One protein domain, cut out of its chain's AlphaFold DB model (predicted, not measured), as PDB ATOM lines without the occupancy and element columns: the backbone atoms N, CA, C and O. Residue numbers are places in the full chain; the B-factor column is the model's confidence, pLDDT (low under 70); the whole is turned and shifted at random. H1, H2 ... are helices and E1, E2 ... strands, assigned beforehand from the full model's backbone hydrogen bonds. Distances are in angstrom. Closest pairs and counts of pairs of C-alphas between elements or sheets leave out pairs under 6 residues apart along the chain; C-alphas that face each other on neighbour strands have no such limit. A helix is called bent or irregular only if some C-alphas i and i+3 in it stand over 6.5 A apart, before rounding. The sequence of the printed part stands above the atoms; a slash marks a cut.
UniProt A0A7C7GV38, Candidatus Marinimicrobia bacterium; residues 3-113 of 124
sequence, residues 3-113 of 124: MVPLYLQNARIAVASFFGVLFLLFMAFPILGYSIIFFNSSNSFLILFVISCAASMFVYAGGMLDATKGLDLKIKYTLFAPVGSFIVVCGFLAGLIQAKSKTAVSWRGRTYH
ATOM      1  N   MET A   3     226.351 126.026 169.722       61.19
ATOM      2  CA  MET A   3     226.845 126.074 168.345       61.19
ATOM      3  C   MET A   3     226.709 124.757 167.573       61.19
ATOM      4  O   MET A   3     226.556 124.765 166.358       61.19
ATOM      5  N   VAL A   4     226.726 123.627 168.284       60.84
ATOM      6  CA  VAL A   4     226.576 122.286 167.700       60.84
ATOM      7  C   VAL A   4     225.175 122.081 167.097       60.84
ATOM      8  O   VAL A   4     225.107 121.733 165.921       60.84
ATOM      9  N   PRO A   5     224.057 122.348 167.811       58.41
ATOM     10  CA  PRO A   5     222.725 122.263 167.205       58.41
ATOM     11  C   PRO A   5     222.496 123.322 166.112       58.41
ATOM     12  O   PRO A   5     221.863 123.016 165.104       58.41
ATOM     13  N   LEU A   6     223.067 124.527 166.244       61.59
ATOM     14  CA  LEU A   6     222.964 125.578 165.221       61.59
ATOM     15  C   LEU A   6     223.653 125.174 163.902       61.59
ATOM     16  O   LEU A   6     223.113 125.387 162.818       61.59
ATOM     17  N   TYR A   7     224.830 124.545 163.992       63.84
ATOM     18  CA  TYR A   7     225.553 124.017 162.832       63.84
ATOM     19  C   TYR A   7     224.808 122.857 162.157       63.84
ATOM     20  O   TYR A   7     224.834 122.748 160.933       63.84
ATOM     21  N   LEU A   8     224.120 122.017 162.939       60.31
ATOM     22  CA  LEU A   8     223.295 120.919 162.425       60.31
ATOM     23  C   LEU A   8     222.025 121.410 161.708       60.31
ATOM     24  O   LEU A   8     221.599 120.776 160.746       60.31
ATOM     25  N   GLN A   9     221.440 122.538 162.130       66.81
ATOM     26  CA  GLN A   9     220.303 123.161 161.439       66.81
ATOM     27  C   GLN A   9     220.724 123.890 160.161       66.81
ATOM     28  O   GLN A   9     220.109 123.706 159.113       66.81
ATOM     29  N   ASN A  10     221.758 124.732 160.233       67.69
ATOM     30  CA  ASN A  10     222.256 125.463 159.075       67.69
ATOM     31  C   ASN A  10     223.743 125.808 159.230       67.69
ATOM     32  O   ASN A  10     224.124 126.781 159.888       67.69
ATOM     33  N   ALA A  11     224.592 125.039 158.547       68.50
ATOM     34  CA  ALA A  11     226.039 125.225 158.580       68.50
ATOM     35  C   ALA A  11     226.479 126.623 158.105       68.50
ATOM     36  O   ALA A  11     227.430 127.180 158.653       68.50
ATOM     37  N   ARG A  12     225.778 127.228 157.132       73.62
ATOM     38  CA  ARG A  12     226.119 128.567 156.616       73.62
ATOM     39  C   ARG A  12     225.878 129.643 157.678       73.62
ATOM     40  O   ARG A  12     226.730 130.507 157.864       73.62
ATOM     41  N   ILE A  13     224.761 129.559 158.405       74.75
ATOM     42  CA  ILE A  13     224.429 130.503 159.487       74.75
ATOM     43  C   ILE A  13     225.390 130.333 160.668       74.75
ATOM     44  O   ILE A  13     225.858 131.321 161.227       74.75
ATOM     45  N   ALA A  14     225.758 129.097 161.014       75.44
ATOM     46  CA  ALA A  14     226.720 128.847 162.082       75.44
ATOM     47  C   ALA A  14     228.109 129.430 161.772       75.44
ATOM     48  O   ALA A  14     228.702 130.088 162.629       75.44
ATOM     49  N   VAL A  15     228.602 129.269 160.540       78.31
ATOM     50  CA  VAL A  15     229.861 129.894 160.105       78.31
ATOM     51  C   VAL A  15     229.750 131.423 160.113       78.31
ATOM     52  O   VAL A  15     230.651 132.088 160.617       78.31
ATOM     53  N   ALA A  16     228.635 131.993 159.647       83.12
ATOM     54  CA  ALA A  16     228.409 133.439 159.700       83.12
ATOM     55  C   ALA A  16     228.404 133.979 161.143       83.12
ATOM     56  O   ALA A  16     229.028 135.002 161.418       83.12
ATOM     57  N   SER A  17     227.778 133.264 162.084       81.81
ATOM     58  CA  SER A  17     227.771 133.645 163.502       81.81
ATOM     59  C   SER A  17     229.171 133.624 164.124       81.81
ATOM     60  O   SER A  17     229.497 134.500 164.918       81.81
ATOM     61  N   PHE A  18     230.034 132.687 163.712       81.38
ATOM     62  CA  PHE A  18     231.430 132.654 164.146       81.38
ATOM     63  C   PHE A  18     232.203 133.886 163.673       81.38
ATOM     64  O   PHE A  18     232.870 134.530 164.480       81.38
ATOM     65  N   PHE A  19     232.074 134.244 162.393       84.00
ATOM     66  CA  PHE A  19     232.691 135.462 161.866       84.00
ATOM     67  C   PHE A  19     232.147 136.719 162.550       84.00
ATOM     68  O   PHE A  19     232.928 137.611 162.871       84.00
ATOM     69  N   GLY A  20     230.845 136.766 162.843       85.88
ATOM     70  CA  GLY A  20     230.233 137.857 163.600       85.88
ATOM     71  C   GLY A  20     230.837 138.011 164.997       85.88
ATOM     72  O   GLY A  20     231.269 139.100 165.360       85.88
ATOM     73  N   VAL A  21     230.944 136.918 165.760       85.12
ATOM     74  CA  VAL A  21     231.541 136.936 167.108       85.12
ATOM     75  C   VAL A  21     233.025 137.305 167.061       85.12
ATOM     76  O   VAL A  21     233.480 138.102 167.878       85.12
ATOM     77  N   LEU A  22     233.778 136.789 166.085       84.75
ATOM     78  CA  LEU A  22     235.186 137.144 165.888       84.75
ATOM     79  C   LEU A  22     235.348 138.644 165.612       84.75
ATOM     80  O   LEU A  22     236.214 139.293 166.199       84.75
ATOM     81  N   PHE A  23     234.515 139.209 164.741       84.88
ATOM     82  CA  PHE A  23     234.636 140.612 164.365       84.88
ATOM     83  C   PHE A  23     234.192 141.553 165.491       84.88
ATOM     84  O   PHE A  23     234.861 142.544 165.767       84.88
ATOM     85  N   LEU A  24     233.097 141.218 166.172       84.50
ATOM     86  CA  LEU A  24     232.497 142.070 167.197       84.50
ATOM     87  C   LEU A  24     233.288 142.021 168.510       84.50
ATOM     88  O   LEU A  24     233.512 143.054 169.132       84.50
ATOM     89  N   LEU A  25     233.743 140.834 168.921       82.12
ATOM     90  CA  LEU A  25     234.365 140.650 170.231       82.12
ATOM     91  C   LEU A  25     235.896 140.694 170.204       82.12
ATOM     92  O   LEU A  25     236.503 141.051 171.211       82.12
ATOM     93  N   PHE A  26     236.527 140.281 169.097       82.56
ATOM     94  CA  PHE A  26     237.980 140.113 169.037       82.56
ATOM     95  C   PHE A  26     238.670 141.156 168.161       82.56
ATOM     96  O   PHE A  26     239.647 141.733 168.623       82.56
ATOM     97  N   MET A  27     238.174 141.465 166.955       86.69
ATOM     98  CA  MET A  27     238.915 142.325 166.012       86.69
ATOM     99  C   MET A  27     239.195 143.752 166.494       86.69
ATOM    100  O   MET A  27     240.204 144.327 166.088       86.69
ATOM    101  N   ALA A  28     238.387 144.309 167.397       85.00
ATOM    102  CA  ALA A  28     238.649 145.634 167.959       85.00
ATOM    103  C   ALA A  28     240.028 145.730 168.652       85.00
ATOM    104  O   ALA A  28     240.682 146.768 168.567       85.00
ATOM    105  N   PHE A  29     240.510 144.652 169.285       84.75
ATOM    106  CA  PHE A  29     241.772 144.670 170.037       84.75
ATOM    107  C   PHE A  29     243.029 144.598 169.146       84.75
ATOM    108  O   PHE A  29     243.916 145.435 169.326       84.75
ATOM    109  N   PRO A  30     243.141 143.680 168.158       85.44
ATOM    110  CA  PRO A  30     244.239 143.696 167.196       85.44
ATOM    111  C   PRO A  30     244.303 144.987 166.381       85.44
ATOM    112  O   PRO A  30     245.399 145.487 166.144       85.44
ATOM    113  N   ILE A  31     243.155 145.551 165.979       86.38
ATOM    114  CA  ILE A  31     243.119 146.810 165.218       86.38
ATOM    115  C   ILE A  31     243.619 147.972 166.089       86.38
ATOM    116  O   ILE A  31     244.413 148.785 165.615       86.38
ATOM    117  N   LEU A  32     243.254 148.004 167.378       85.38
ATOM    118  CA  LEU A  32     243.805 148.971 168.328       85.38
ATOM    119  C   LEU A  32     245.336 148.845 168.423       85.38
ATOM    120  O   LEU A  32     246.039 149.837 168.249       85.38
ATOM    121  N   GLY A  33     245.864 147.631 168.611       85.00
ATOM    122  CA  GLY A  33     247.313 147.395 168.656       85.00
ATOM    123  C   GLY A  33     248.029 147.810 167.366       85.00
ATOM    124  O   GLY A  33     249.055 148.487 167.414       85.00
ATOM    125  N   TYR A  34     247.449 147.482 166.211       86.81
ATOM    126  CA  TYR A  34     247.964 147.880 164.901       86.81
ATOM    127  C   TYR A  34     248.007 149.405 164.739       86.81
ATOM    128  O   TYR A  34     249.008 149.955 164.280       86.81
ATOM    129  N   SER A  35     246.955 150.101 165.178       84.25
ATOM    130  CA  SER A  35     246.886 151.563 165.099       84.25
ATOM    131  C   SER A  35     247.907 152.271 165.999       84.25
ATOM    132  O   SER A  35     248.406 153.326 165.620       84.25
ATOM    133  N   ILE A  36     248.283 151.672 167.137       82.81
ATOM    134  CA  ILE A  36     249.312 152.213 168.039       82.81
ATOM    135  C   ILE A  36     250.710 152.083 167.418       82.81
ATOM    136  O   ILE A  36     251.487 153.032 167.458       82.81
ATOM    137  N   ILE A  37     251.028 150.932 166.813       83.88
ATOM    138  CA  ILE A  37     252.356 150.673 166.227       83.88
ATOM    139  C   ILE A  37     252.640 151.616 165.046       83.88
ATOM    140  O   ILE A  37     253.760 152.096 164.894       83.88
ATOM    141  N   PHE A  38     251.626 151.917 164.230       80.00
ATOM    142  CA  PHE A  38     251.757 152.751 163.027       80.00
ATOM    143  C   PHE A  38     251.235 154.185 163.196       80.00
ATOM    144  O   PHE A  38     251.045 154.894 162.207       80.00
ATOM    145  N   PHE A  39     251.050 154.642 164.438       72.19
ATOM    146  CA  PHE A  39     250.447 155.941 164.755       72.19
ATOM    147  C   PHE A  39     251.132 157.135 164.064       72.19
ATOM    148  O   PHE A  39     250.467 158.085 163.667       72.19
ATOM    149  N   ASN A  40     252.452 157.071 163.863       73.94
ATOM    150  CA  ASN A  40     253.248 158.163 163.287       73.94
ATOM    151  C   ASN A  40     253.361 158.121 161.745       73.94
ATOM    152  O   ASN A  40     254.075 158.915 161.148       73.94
ATOM    153  N   SER A  41     252.704 157.169 161.075       77.25
ATOM    154  CA  SER A  41     252.869 156.983 159.625       77.25
ATOM    155  C   SER A  41     251.908 157.846 158.793       77.25
ATOM    156  O   SER A  41     252.267 158.338 157.725       77.25
ATOM    157  N   SER A  42     250.669 158.055 159.258       79.25
ATOM    158  CA  SER A  42     249.647 158.822 158.526       79.25
ATOM    159  C   SER A  42     248.472 159.225 159.423       79.25
ATOM    160  O   SER A  42     248.111 158.493 160.343       79.25
ATOM    161  N   ASN A  43     247.795 160.333 159.091       79.69
ATOM    162  CA  ASN A  43     246.584 160.804 159.779       79.69
ATOM    163  C   ASN A  43     245.444 159.764 159.803       79.69
ATOM    164  O   ASN A  43     244.632 159.760 160.727       79.69
ATOM    165  N   SER A  44     245.397 158.840 158.836       83.25
ATOM    166  CA  SER A  44     244.410 157.751 158.809       83.25
ATOM    167  C   SER A  44     244.522 156.814 160.020       83.25
ATOM    168  O   SER A  44     243.511 156.278 160.478       83.25
ATOM    169  N   PHE A  45     245.724 156.644 160.585       80.88
ATOM    170  CA  PHE A  45     245.933 155.814 161.776       80.88
ATOM    171  C   PHE A  45     245.348 156.443 163.041       80.88
ATOM    172  O   PHE A  45     244.903 155.713 163.922       80.88
ATOM    173  N   LEU A  46     245.262 157.775 163.102       81.44
ATOM    174  CA  LEU A  46     244.630 158.492 164.211       81.44
ATOM    175  C   LEU A  46     243.117 158.223 164.230       81.44
ATOM    176  O   LEU A  46     242.555 157.880 165.268       81.44
ATOM    177  N   ILE A  47     242.467 158.279 163.063       86.00
ATOM    178  CA  ILE A  47     241.036 157.965 162.920       86.00
ATOM    179  C   ILE A  47     240.769 156.498 163.285       86.00
ATOM    180  O   ILE A  47     239.853 156.210 164.058       86.00
ATOM    181  N   LEU A  48     241.598 155.572 162.787       86.25
ATOM    182  CA  LEU A  48     241.513 154.154 163.146       86.25
ATOM    183  C   LEU A  48     241.687 153.944 164.651       86.25
ATOM    184  O   LEU A  48     240.914 153.198 165.248       86.25
ATOM    185  N   PHE A  49     242.645 154.623 165.279       84.94
ATOM    186  CA  PHE A  49     242.887 154.533 166.717       84.94
ATOM    187  C   PHE A  49     241.669 154.984 167.533       84.94
ATOM    188  O   PHE A  49     241.239 154.264 168.433       84.94
ATOM    189  N   VAL A  50     241.057 156.120 167.186       87.06
ATOM    190  CA  VAL A  50     239.879 156.655 167.892       87.06
ATOM    191  C   VAL A  50     238.692 155.694 167.803       87.06
ATOM    192  O   VAL A  50     238.077 155.378 168.822       87.06
ATOM    193  N   ILE A  51     238.398 155.180 166.605       89.75
ATOM    194  CA  ILE A  51     237.285 154.242 166.397       89.75
ATOM    195  C   ILE A  51     237.550 152.917 167.123       89.75
ATOM    196  O   ILE A  51     236.653 152.377 167.769       89.75
ATOM    197  N   SER A  52     238.786 152.412 167.075       86.44
ATOM    198  CA  SER A  52     239.182 151.174 167.764       86.44
ATOM    199  C   SER A  52     239.105 151.315 169.280       86.44
ATOM    200  O   SER A  52     238.657 150.400 169.970       86.44
ATOM    201  N   CYS A  53     239.495 152.478 169.801       87.12
ATOM    202  CA  CYS A  53     239.401 152.808 171.216       87.12
ATOM    203  C   CYS A  53     237.934 152.824 171.664       87.12
ATOM    204  O   CYS A  53     237.573 152.102 172.596       87.12
ATOM    205  N   ALA A  54     237.065 153.532 170.933       89.75
ATOM    206  CA  ALA A  54     235.629 153.559 171.204       89.75
ATOM    207  C   ALA A  54     235.009 152.151 171.149       89.75
ATOM    208  O   ALA A  54     234.290 151.754 172.068       89.75
ATOM    209  N   ALA A  55     235.339 151.359 170.124       87.88
ATOM    210  CA  ALA A  55     234.867 149.984 169.993       87.88
ATOM    211  C   ALA A  55     235.320 149.106 171.172       87.88
ATOM    212  O   ALA A  55     234.504 148.397 171.763       87.88
ATOM    213  N   SER A  56     236.592 149.191 171.576       86.12
ATOM    214  CA  SER A  56     237.099 148.440 172.730       86.12
ATOM    215  C   SER A  56     236.399 148.838 174.033       86.12
ATOM    216  O   SER A  56     236.076 147.967 174.841       86.12
ATOM    217  N   MET A  57     236.080 150.125 174.213       85.94
ATOM    218  CA  MET A  57     235.365 150.619 175.388       85.94
ATOM    219  C   MET A  57     233.942 150.053 175.459       85.94
ATOM    220  O   MET A  57     233.507 149.639 176.531       85.94
ATOM    221  N   PHE A  58     233.242 149.955 174.324       87.06
ATOM    222  CA  PHE A  58     231.930 149.304 174.253       87.06
ATOM    223  C   PHE A  58     231.994 147.813 174.594       87.06
ATOM    224  O   PHE A  58     231.142 147.323 175.334       87.06
ATOM    225  N   VAL A  59     233.013 147.095 174.112       85.00
ATOM    226  CA  VAL A  59     233.215 145.678 174.459       85.00
ATOM    227  C   VAL A  59     233.477 145.518 175.961       85.00
ATOM    228  O   VAL A  59     232.877 144.653 176.599       85.00
ATOM    229  N   TYR A  60     234.301 146.387 176.555       82.25
ATOM    230  CA  TYR A  60     234.524 146.410 178.003       82.25
ATOM    231  C   TYR A  60     233.245 146.724 178.784       82.25
ATOM    232  O   TYR A  60     232.946 146.029 179.751       82.25
ATOM    233  N   ALA A  61     232.465 147.719 178.357       82.44
ATOM    234  CA  ALA A  61     231.197 148.069 178.992       82.44
ATOM    235  C   ALA A  61     230.196 146.904 178.937       82.44
ATOM    236  O   ALA A  61     229.567 146.584 179.944       82.44
ATOM    237  N   GLY A  62     230.102 146.214 177.794       79.62
ATOM    238  CA  GLY A  62     229.305 144.996 177.651       79.62
ATOM    239  C   GLY A  62     229.751 143.894 178.615       79.62
ATOM    240  O   GLY A  62     228.920 143.317 179.313       79.62
ATOM    241  N   GLY A  63     231.064 143.666 178.734       75.56
ATOM    242  CA  GLY A  63     231.625 142.713 179.696       75.56
ATOM    243  C   GLY A  63     231.386 143.099 181.160       75.56
ATOM    244  O   GLY A  63     231.138 142.231 181.992       75.56
ATOM    245  N   MET A  64     231.415 144.395 181.493       72.19
ATOM    246  CA  MET A  64     231.080 144.885 182.836       72.19
ATOM    247  C   MET A  64     229.602 144.663 183.168       72.19
ATOM    248  O   MET A  64     229.278 144.273 184.291       72.19
ATOM    249  N   LEU A  65     228.705 144.894 182.205       76.31
ATOM    250  CA  LEU A  65     227.270 144.666 182.375       76.31
ATOM    251  C   LEU A  65     226.957 143.183 182.574       76.31
ATOM    252  O   LEU A  65     226.175 142.855 183.464       76.31
ATOM    253  N   ASP A  66     227.598 142.304 181.806       72.75
ATOM    254  CA  ASP A  66     227.437 140.854 181.945       72.75
ATOM    255  C   ASP A  66     227.987 140.350 183.293       72.75
ATOM    256  O   ASP A  66     227.331 139.592 184.003       72.75
ATOM    257  N   ALA A  67     229.139 140.865 183.737       64.50
ATOM    258  CA  ALA A  67     229.710 140.513 185.040       64.50
ATOM    259  C   ALA A  67     228.863 141.007 186.226       64.50
ATOM    260  O   ALA A  67     228.725 140.293 187.219       64.50
ATOM    261  N   THR A  68     228.284 142.207 186.119       63.81
ATOM    262  CA  THR A  68     227.509 142.825 187.208       63.81
ATOM    263  C   THR A  68     226.087 142.273 187.278       63.81
ATOM    264  O   THR A  68     225.605 141.985 188.362       63.81
ATOM    265  N   LYS A  69     225.397 142.126 186.137       64.94
ATOM    266  CA  LYS A  69     223.984 141.703 186.099       64.94
ATOM    267  C   LYS A  69     223.792 140.213 185.832       64.94
ATOM    268  O   LYS A  69     222.751 139.677 186.196       64.94
ATOM    269  N   GLY A  70     224.744 139.563 185.165       61.72
ATOM    270  CA  GLY A  70     224.658 138.147 184.809       61.72
ATOM    271  C   GLY A  70     225.238 137.226 185.879       61.72
ATOM    272  O   GLY A  70     224.641 136.195 186.179       61.72
ATOM    273  N   LEU A  71     226.388 137.590 186.458       60.88
ATOM    274  CA  LEU A  71     227.125 136.719 187.381       60.88
ATOM    275  C   LEU A  71     227.326 137.275 188.805       60.88
ATOM    276  O   LEU A  71     227.776 136.516 189.657       60.88
ATOM    277  N   ASP A  72     226.996 138.543 189.081       63.97
ATOM    278  CA  ASP A  72     227.225 139.213 190.382       63.97
ATOM    279  C   ASP A  72     228.695 139.114 190.865       63.97
ATOM    280  O   ASP A  72     229.001 138.895 192.037       63.97
ATOM    281  N   LEU A  73     229.658 139.234 189.940       63.47
ATOM    282  CA  LEU A  73     231.093 139.188 190.256       63.47
ATOM    283  C   LEU A  73     231.710 140.591 190.369       63.47
ATOM    284  O   LEU A  73     231.305 141.548 189.712       63.47
ATOM    285  N   LYS A  74     232.781 140.710 191.170       62.12
ATOM    286  CA  LYS A  74     233.555 141.958 191.307       62.12
ATOM    287  C   LYS A  74     234.151 142.395 189.959       62.12
ATOM    288  O   LYS A  74     234.818 141.615 189.286       62.12
ATOM    289  N   ILE A  75     234.054 143.691 189.652       62.34
ATOM    290  CA  ILE A  75     234.556 144.355 188.423       62.34
ATOM    291  C   ILE A  75     236.044 144.057 188.130       62.34
ATOM    292  O   ILE A  75     236.495 144.113 186.988       62.34
ATOM    293  N   LYS A  76     236.819 143.663 189.149       59.31
ATOM    294  CA  LYS A  76     238.234 143.275 189.031       59.31
ATOM    295  C   LYS A  76     238.469 142.117 188.044       59.31
ATOM    296  O   LYS A  76     239.545 142.046 187.458       59.31
ATOM    297  N   TYR A  77     237.477 141.251 187.824       58.72
ATOM    298  CA  TYR A  77     237.563 140.151 186.855       58.72
ATOM    299  C   TYR A  77     237.319 140.587 185.398       58.72
ATOM    300  O   TYR A  77     237.654 139.843 184.481       58.72
ATOM    301  N   THR A  78     236.819 141.805 185.157       59.62
ATOM    302  CA  THR A  78     236.610 142.348 183.803       59.62
ATOM    303  C   THR A  78     237.905 142.857 183.156       59.62
ATOM    304  O   THR A  78     237.961 143.005 181.939       59.62
ATOM    305  N   LEU A  79     238.984 143.064 183.922       60.53
ATOM    306  CA  LEU A  79     240.254 143.586 183.389       60.53
ATOM    307  C   LEU A  79     240.884 142.675 182.317       60.53
ATOM    308  O   LEU A  79     241.601 143.142 181.440       60.53
ATOM    309  N   PHE A  80     240.583 141.375 182.367       66.44
ATOM    310  CA  PHE A  80     241.022 140.379 181.388       66.44
ATOM    311  C   PHE A  80     239.997 140.135 180.266       66.44
ATOM    312  O   PHE A  80     240.038 139.089 179.615       66.44
ATOM    313  N   ALA A  81     239.110 141.097 179.985       67.69
ATOM    314  CA  ALA A  81     238.177 141.039 178.857       67.69
ATOM    315  C   ALA A  81     238.822 140.613 177.522       67.69
ATOM    316  O   ALA A  81     238.248 139.735 176.887       67.69
ATOM    317  N   PRO A  82     240.011 141.102 177.101       70.69
ATOM    318  CA  PRO A  82     240.619 140.652 175.844       70.69
ATOM    319  C   PRO A  82     241.012 139.164 175.850       70.69
ATOM    320  O   PRO A  82     240.900 138.495 174.823       70.69
ATOM    321  N   VAL A  83     241.404 138.609 177.005       73.75
ATOM    322  CA  VAL A  83     241.645 137.159 177.155       73.75
ATOM    323  C   VAL A  83     240.320 136.397 177.128       73.75
ATOM    324  O   VAL A  83     240.220 135.363 176.471       73.75
ATOM    325  N   GLY A  84     239.280 136.939 177.765       71.25
ATOM    326  CA  GLY A  84     237.915 136.420 177.673       71.25
ATOM    327  C   GLY A  84     237.419 136.355 176.228       71.25
ATOM    328  O   GLY A  84     236.927 135.312 175.796       71.25
ATOM    329  N   SER A  85     237.637 137.414 175.445       76.31
ATOM    330  CA  SER A  85     237.253 137.459 174.036       76.31
ATOM    331  C   SER A  85     237.936 136.378 173.210       76.31
ATOM    332  O   SER A  85     237.292 135.710 172.400       76.31
ATOM    333  N   PHE A  86     239.231 136.165 173.446       75.62
ATOM    334  CA  PHE A  86     239.989 135.111 172.784       75.62
ATOM    335  C   PHE A  86     239.450 133.716 173.131       75.62
ATOM    336  O   PHE A  86     239.217 132.907 172.234       75.62
ATOM    337  N   ILE A  87     239.163 133.453 174.411       79.25
ATOM    338  CA  ILE A  87     238.588 132.177 174.864       79.25
ATOM    339  C   ILE A  87     237.231 131.918 174.197       79.25
ATOM    340  O   ILE A  87     236.971 130.794 173.767       79.25
ATOM    341  N   VAL A  88     236.380 132.941 174.060       79.50
ATOM    342  CA  VAL A  88     235.078 132.816 173.385       79.50
ATOM    343  C   VAL A  88     235.263 132.457 171.910       79.50
ATOM    344  O   VAL A  88     234.651 131.496 171.444       79.50
ATOM    345  N   VAL A  89     236.142 133.151 171.182       79.75
ATOM    346  CA  VAL A  89     236.414 132.847 169.765       79.75
ATOM    347  C   VAL A  89     237.000 131.442 169.601       79.75
ATOM    348  O   VAL A  89     236.529 130.680 168.754       79.75
ATOM    349  N   CYS A  90     237.960 131.044 170.440       77.69
ATOM    350  CA  CYS A  90     238.509 129.688 170.441       77.69
ATOM    351  C   CYS A  90     237.447 128.631 170.770       77.69
ATOM    352  O   CYS A  90     237.416 127.577 170.137       77.69
ATOM    353  N   GLY A  91     236.549 128.908 171.717       79.56
ATOM    354  CA  GLY A  91     235.439 128.026 172.074       79.56
ATOM    355  C   GLY A  91     234.428 127.864 170.940       79.56
ATOM    356  O   GLY A  91     233.946 126.756 170.693       79.56
ATOM    357  N   PHE A  92     234.151 128.941 170.204       76.25
ATOM    358  CA  PHE A  92     233.354 128.878 168.986       76.25
ATOM    359  C   PHE A  92     234.073 128.051 167.905       76.25
ATOM    360  O   PHE A  92     233.488 127.121 167.352       76.25
ATOM    361  N   LEU A  93     235.361 128.295 167.649       75.62
ATOM    362  CA  LEU A  93     236.137 127.527 166.671       75.62
ATOM    363  C   LEU A  93     236.174 126.027 167.013       75.62
ATOM    364  O   LEU A  93     235.908 125.188 166.151       75.62
ATOM    365  N   ALA A  94     236.418 125.684 168.279       75.00
ATOM    366  CA  ALA A  94     236.364 124.311 168.776       75.00
ATOM    367  C   ALA A  94     234.965 123.696 168.594       75.00
ATOM    368  O   ALA A  94     234.848 122.544 168.182       75.00
ATOM    369  N   GLY A  95     233.902 124.477 168.821       70.19
ATOM    370  CA  GLY A  95     232.519 124.072 168.574       70.19
ATOM    371  C   GLY A  95     232.225 123.769 167.102       70.19
ATOM    372  O   GLY A  95     231.571 122.769 166.813       70.19
ATOM    373  N   LEU A  96     232.747 124.569 166.167       72.06
ATOM    374  CA  LEU A  96     232.654 124.316 164.720       72.06
ATOM    375  C   LEU A  96     233.430 123.059 164.309       72.06
ATOM    376  O   LEU A  96     232.913 122.234 163.556       72.06
ATOM    377  N   ILE A  97     234.652 122.883 164.824       71.12
ATOM    378  CA  ILE A  97     235.482 121.698 164.554       71.12
ATOM    379  C   ILE A  97     234.795 120.438 165.095       71.12
ATOM    380  O   ILE A  97     234.714 119.430 164.391       71.12
ATOM    381  N   GLN A  98     234.241 120.499 166.308       67.06
ATOM    382  CA  GLN A  98     233.513 119.392 166.924       67.06
ATOM    383  C   GLN A  98     232.193 119.086 166.201       67.06
ATOM    384  O   GLN A  98     231.867 117.916 166.027       67.06
ATOM    385  N   ALA A  99     231.469 120.102 165.717       60.09
ATOM    386  CA  ALA A  99     230.244 119.923 164.933       60.09
ATOM    387  C   ALA A  99     230.508 119.378 163.515       60.09
ATOM    388  O   ALA A  99     229.681 118.661 162.953       60.09
ATOM    389  N   LYS A 100     231.676 119.687 162.935       58.41
ATOM    390  CA  LYS A 100     232.157 119.095 161.677       58.41
ATOM    391  C   LYS A 100     232.679 117.666 161.872       58.41
ATOM    392  O   LYS A 100     232.620 116.866 160.934       58.41
ATOM    393  N   SER A 101     233.197 117.348 163.058       53.44
ATOM    394  CA  SER A 101     233.671 116.013 163.421       53.44
ATOM    395  C   SER A 101     232.509 115.035 163.611       53.44
ATOM    396  O   SER A 101     231.414 115.393 164.038       53.44
ATOM    397  N   LYS A 102     232.744 113.756 163.297       52.12
ATOM    398  CA  LYS A 102     231.724 112.697 163.355       52.12
ATOM    399  C   LYS A 102     231.211 112.439 164.784       52.12
ATOM    400  O   LYS A 102     230.178 111.805 164.928       52.12
ATOM    401  N   THR A 103     231.866 112.945 165.824       51.06
ATOM    402  CA  THR A 103     231.530 112.766 167.250       51.06
ATOM    403  C   THR A 103     230.866 114.011 167.854       51.06
ATOM    404  O   THR A 103     231.269 114.506 168.905       51.06
ATOM    405  N   ALA A 104     229.844 114.544 167.178       52.41
ATOM    406  CA  ALA A 104     229.224 115.822 167.535       52.41
ATOM    407  C   ALA A 104     228.480 115.812 168.890       52.41
ATOM    408  O   ALA A 104     228.345 116.866 169.508       52.41
ATOM    409  N   VAL A 105     228.019 114.654 169.387       53.31
ATOM    410  CA  VAL A 105     227.299 114.557 170.671       53.31
ATOM    411  C   VAL A 105     227.715 113.295 171.425       53.31
ATOM    412  O   VAL A 105     227.495 112.192 170.943       53.31
ATOM    413  N   SER A 106     228.293 113.441 172.619       51.03
ATOM    414  CA  SER A 106     228.492 112.333 173.562       51.03
ATOM    415  C   SER A 106     227.458 112.454 174.674       51.03
ATOM    416  O   SER A 106     227.429 113.460 175.383       51.03
ATOM    417  N   TRP A 107     226.584 111.458 174.812       50.28
ATOM    418  CA  TRP A 107     225.587 111.401 175.878       50.28
ATOM    419  C   TRP A 107     225.677 110.050 176.582       50.28
ATOM    420  O   TRP A 107     225.625 109.002 175.938       50.28
ATOM    421  N   ARG A 108     225.864 110.077 177.908       60.91
ATOM    422  CA  ARG A 108     226.076 108.884 178.753       60.91
ATOM    423  C   ARG A 108     227.108 107.900 178.177       60.91
ATOM    424  O   ARG A 108     226.826 106.717 178.020       60.91
ATOM    425  N   GLY A 109     228.287 108.404 177.814       66.00
ATOM    426  CA  GLY A 109     229.388 107.575 177.306       66.00
ATOM    427  C   GLY A 109     229.193 107.030 175.887       66.00
ATOM    428  O   GLY A 109     230.050 106.294 175.410       66.00
ATOM    429  N   ARG A 110     228.107 107.392 175.189       54.22
ATOM    430  CA  ARG A 110     227.855 106.998 173.796       54.22
ATOM    431  C   ARG A 110     227.942 108.201 172.869       54.22
ATOM    432  O   ARG A 110     227.324 109.233 173.124       54.22
ATOM    433  N   THR A 111     228.707 108.066 171.789       54.59
ATOM    434  CA  THR A 111     228.853 109.098 170.759       54.59
ATOM    435  C   THR A 111     227.798 108.914 169.675       54.59
ATOM    436  O   THR A 111     227.768 107.889 169.001       54.59
ATOM    437  N   TYR A 112     226.945 109.915 169.493       56.25
ATOM    438  CA  TYR A 112     225.901 109.948 168.481       56.25
ATOM    439  C   TYR A 112     226.376 110.717 167.246       56.25
ATOM    440  O   TYR A 112     226.832 111.862 167.323       56.25
ATOM    441  N   HIS A 113     226.238 110.075 166.087       55.56
ATOM    442  CA  HIS A 113     226.493 110.668 164.782       55.56
ATOM    443  C   HIS A 113     225.236 111.417 164.313       55.56
ATOM    444  O   HIS A 113     224.303 110.799 163.819       55.56
TER     445      HIS A 113
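Overview. This is residues 3 to 113 of the 124 residues of a protein of Candidatus Marinimicrobia bacterium (UniProt A0A7C7GV38). Three pairs of helical stretches make a loose three-armed shape: H2 beside the later part of H5 in one arm, H3 beside the first part of H4 in the second, and the last part of H4 beside the first part of H5 in the third. H5 kinks by 61 degrees near residue 82, where the arms come together; H1 folds back at the far end of the first arm, and the small hairpin of E1 and E2 lies beyond that end. The printed part has 111 residues, with five named helices and then two antiparallel strands along the chain, H1 H2 H3 H4 H5 E1 E2, and its class is mostly helix. The whole is loose, with a radius of gyration of the C-alphas of 18.0 A and spans of 57 by 34 by 19 A.

Along the chain. H1 is residues 3 to 9, with C-alpha 3 at (226.845, 126.074, 168.345). H2, residues 11 to 26, is 21.8 A from first to last C-alpha, and H3 is residues 28 to 37. H4, residues 43 to 69, is the longest helix by residues and measures 39.6 A; C-alpha 43 is at (246.584, 160.804, 159.779). H5, residues 75 to 100, measures 36.9 A and is irregular, with C-alphas 79 and 82 8.1 A apart. E1 is residues 105 to 107 and E2 residues 110 to 112, with C-alpha 112 at (225.901, 109.948, 168.481).

Arrangement. H5 is the hub, touching H1, H2 and H4. H2 and H5 touch at a shallow tilt of 21 degrees, opposite ways, their closest C-alphas being those of Phe 26 and Ser 85, 5.7 A. Residues 92 to 99 of H5 touch H1, with the closest C-alphas, of Val 4 and Ala 99, 5.2 A apart. H1 and H2 form a helical hairpin; their closest C-alphas, of Tyr 7 and Ala 14, are 5.0 A apart. Residues 60 to 68 of H4 touch residues 75 to 81 of H5, the closest C-alphas being those of Met 64 and Thr 78, 6.2 A. H3 and H4 form another helical hairpin, where residues 45 to 56 of H4 touch H3; the closest C-alphas, of Leu 32 and Ser 52, are 5.2 A apart. H1 and H4 are apart. In the hairpin of E1 and E2, N 107 and O 110 are within hydrogen-bond range at 2.9 A, and N 112 and O 105 at 2.8 A. Every O i to N i+4 pair is within hydrogen-bond range in H1, H2 and H3, against 22 of 23 in H4 and 17 of 22 in H5.

Size, cuts and confidence. The two C-alphas farthest apart are those of Asn 43 and Arg 108, 59.0 A. The printed part has no cut, and its six links between named elements are tight. The mean pLDDT of the printed part is 73.4, and residues 3 to 11, 67 to 81 and 98 to 113 are under 70.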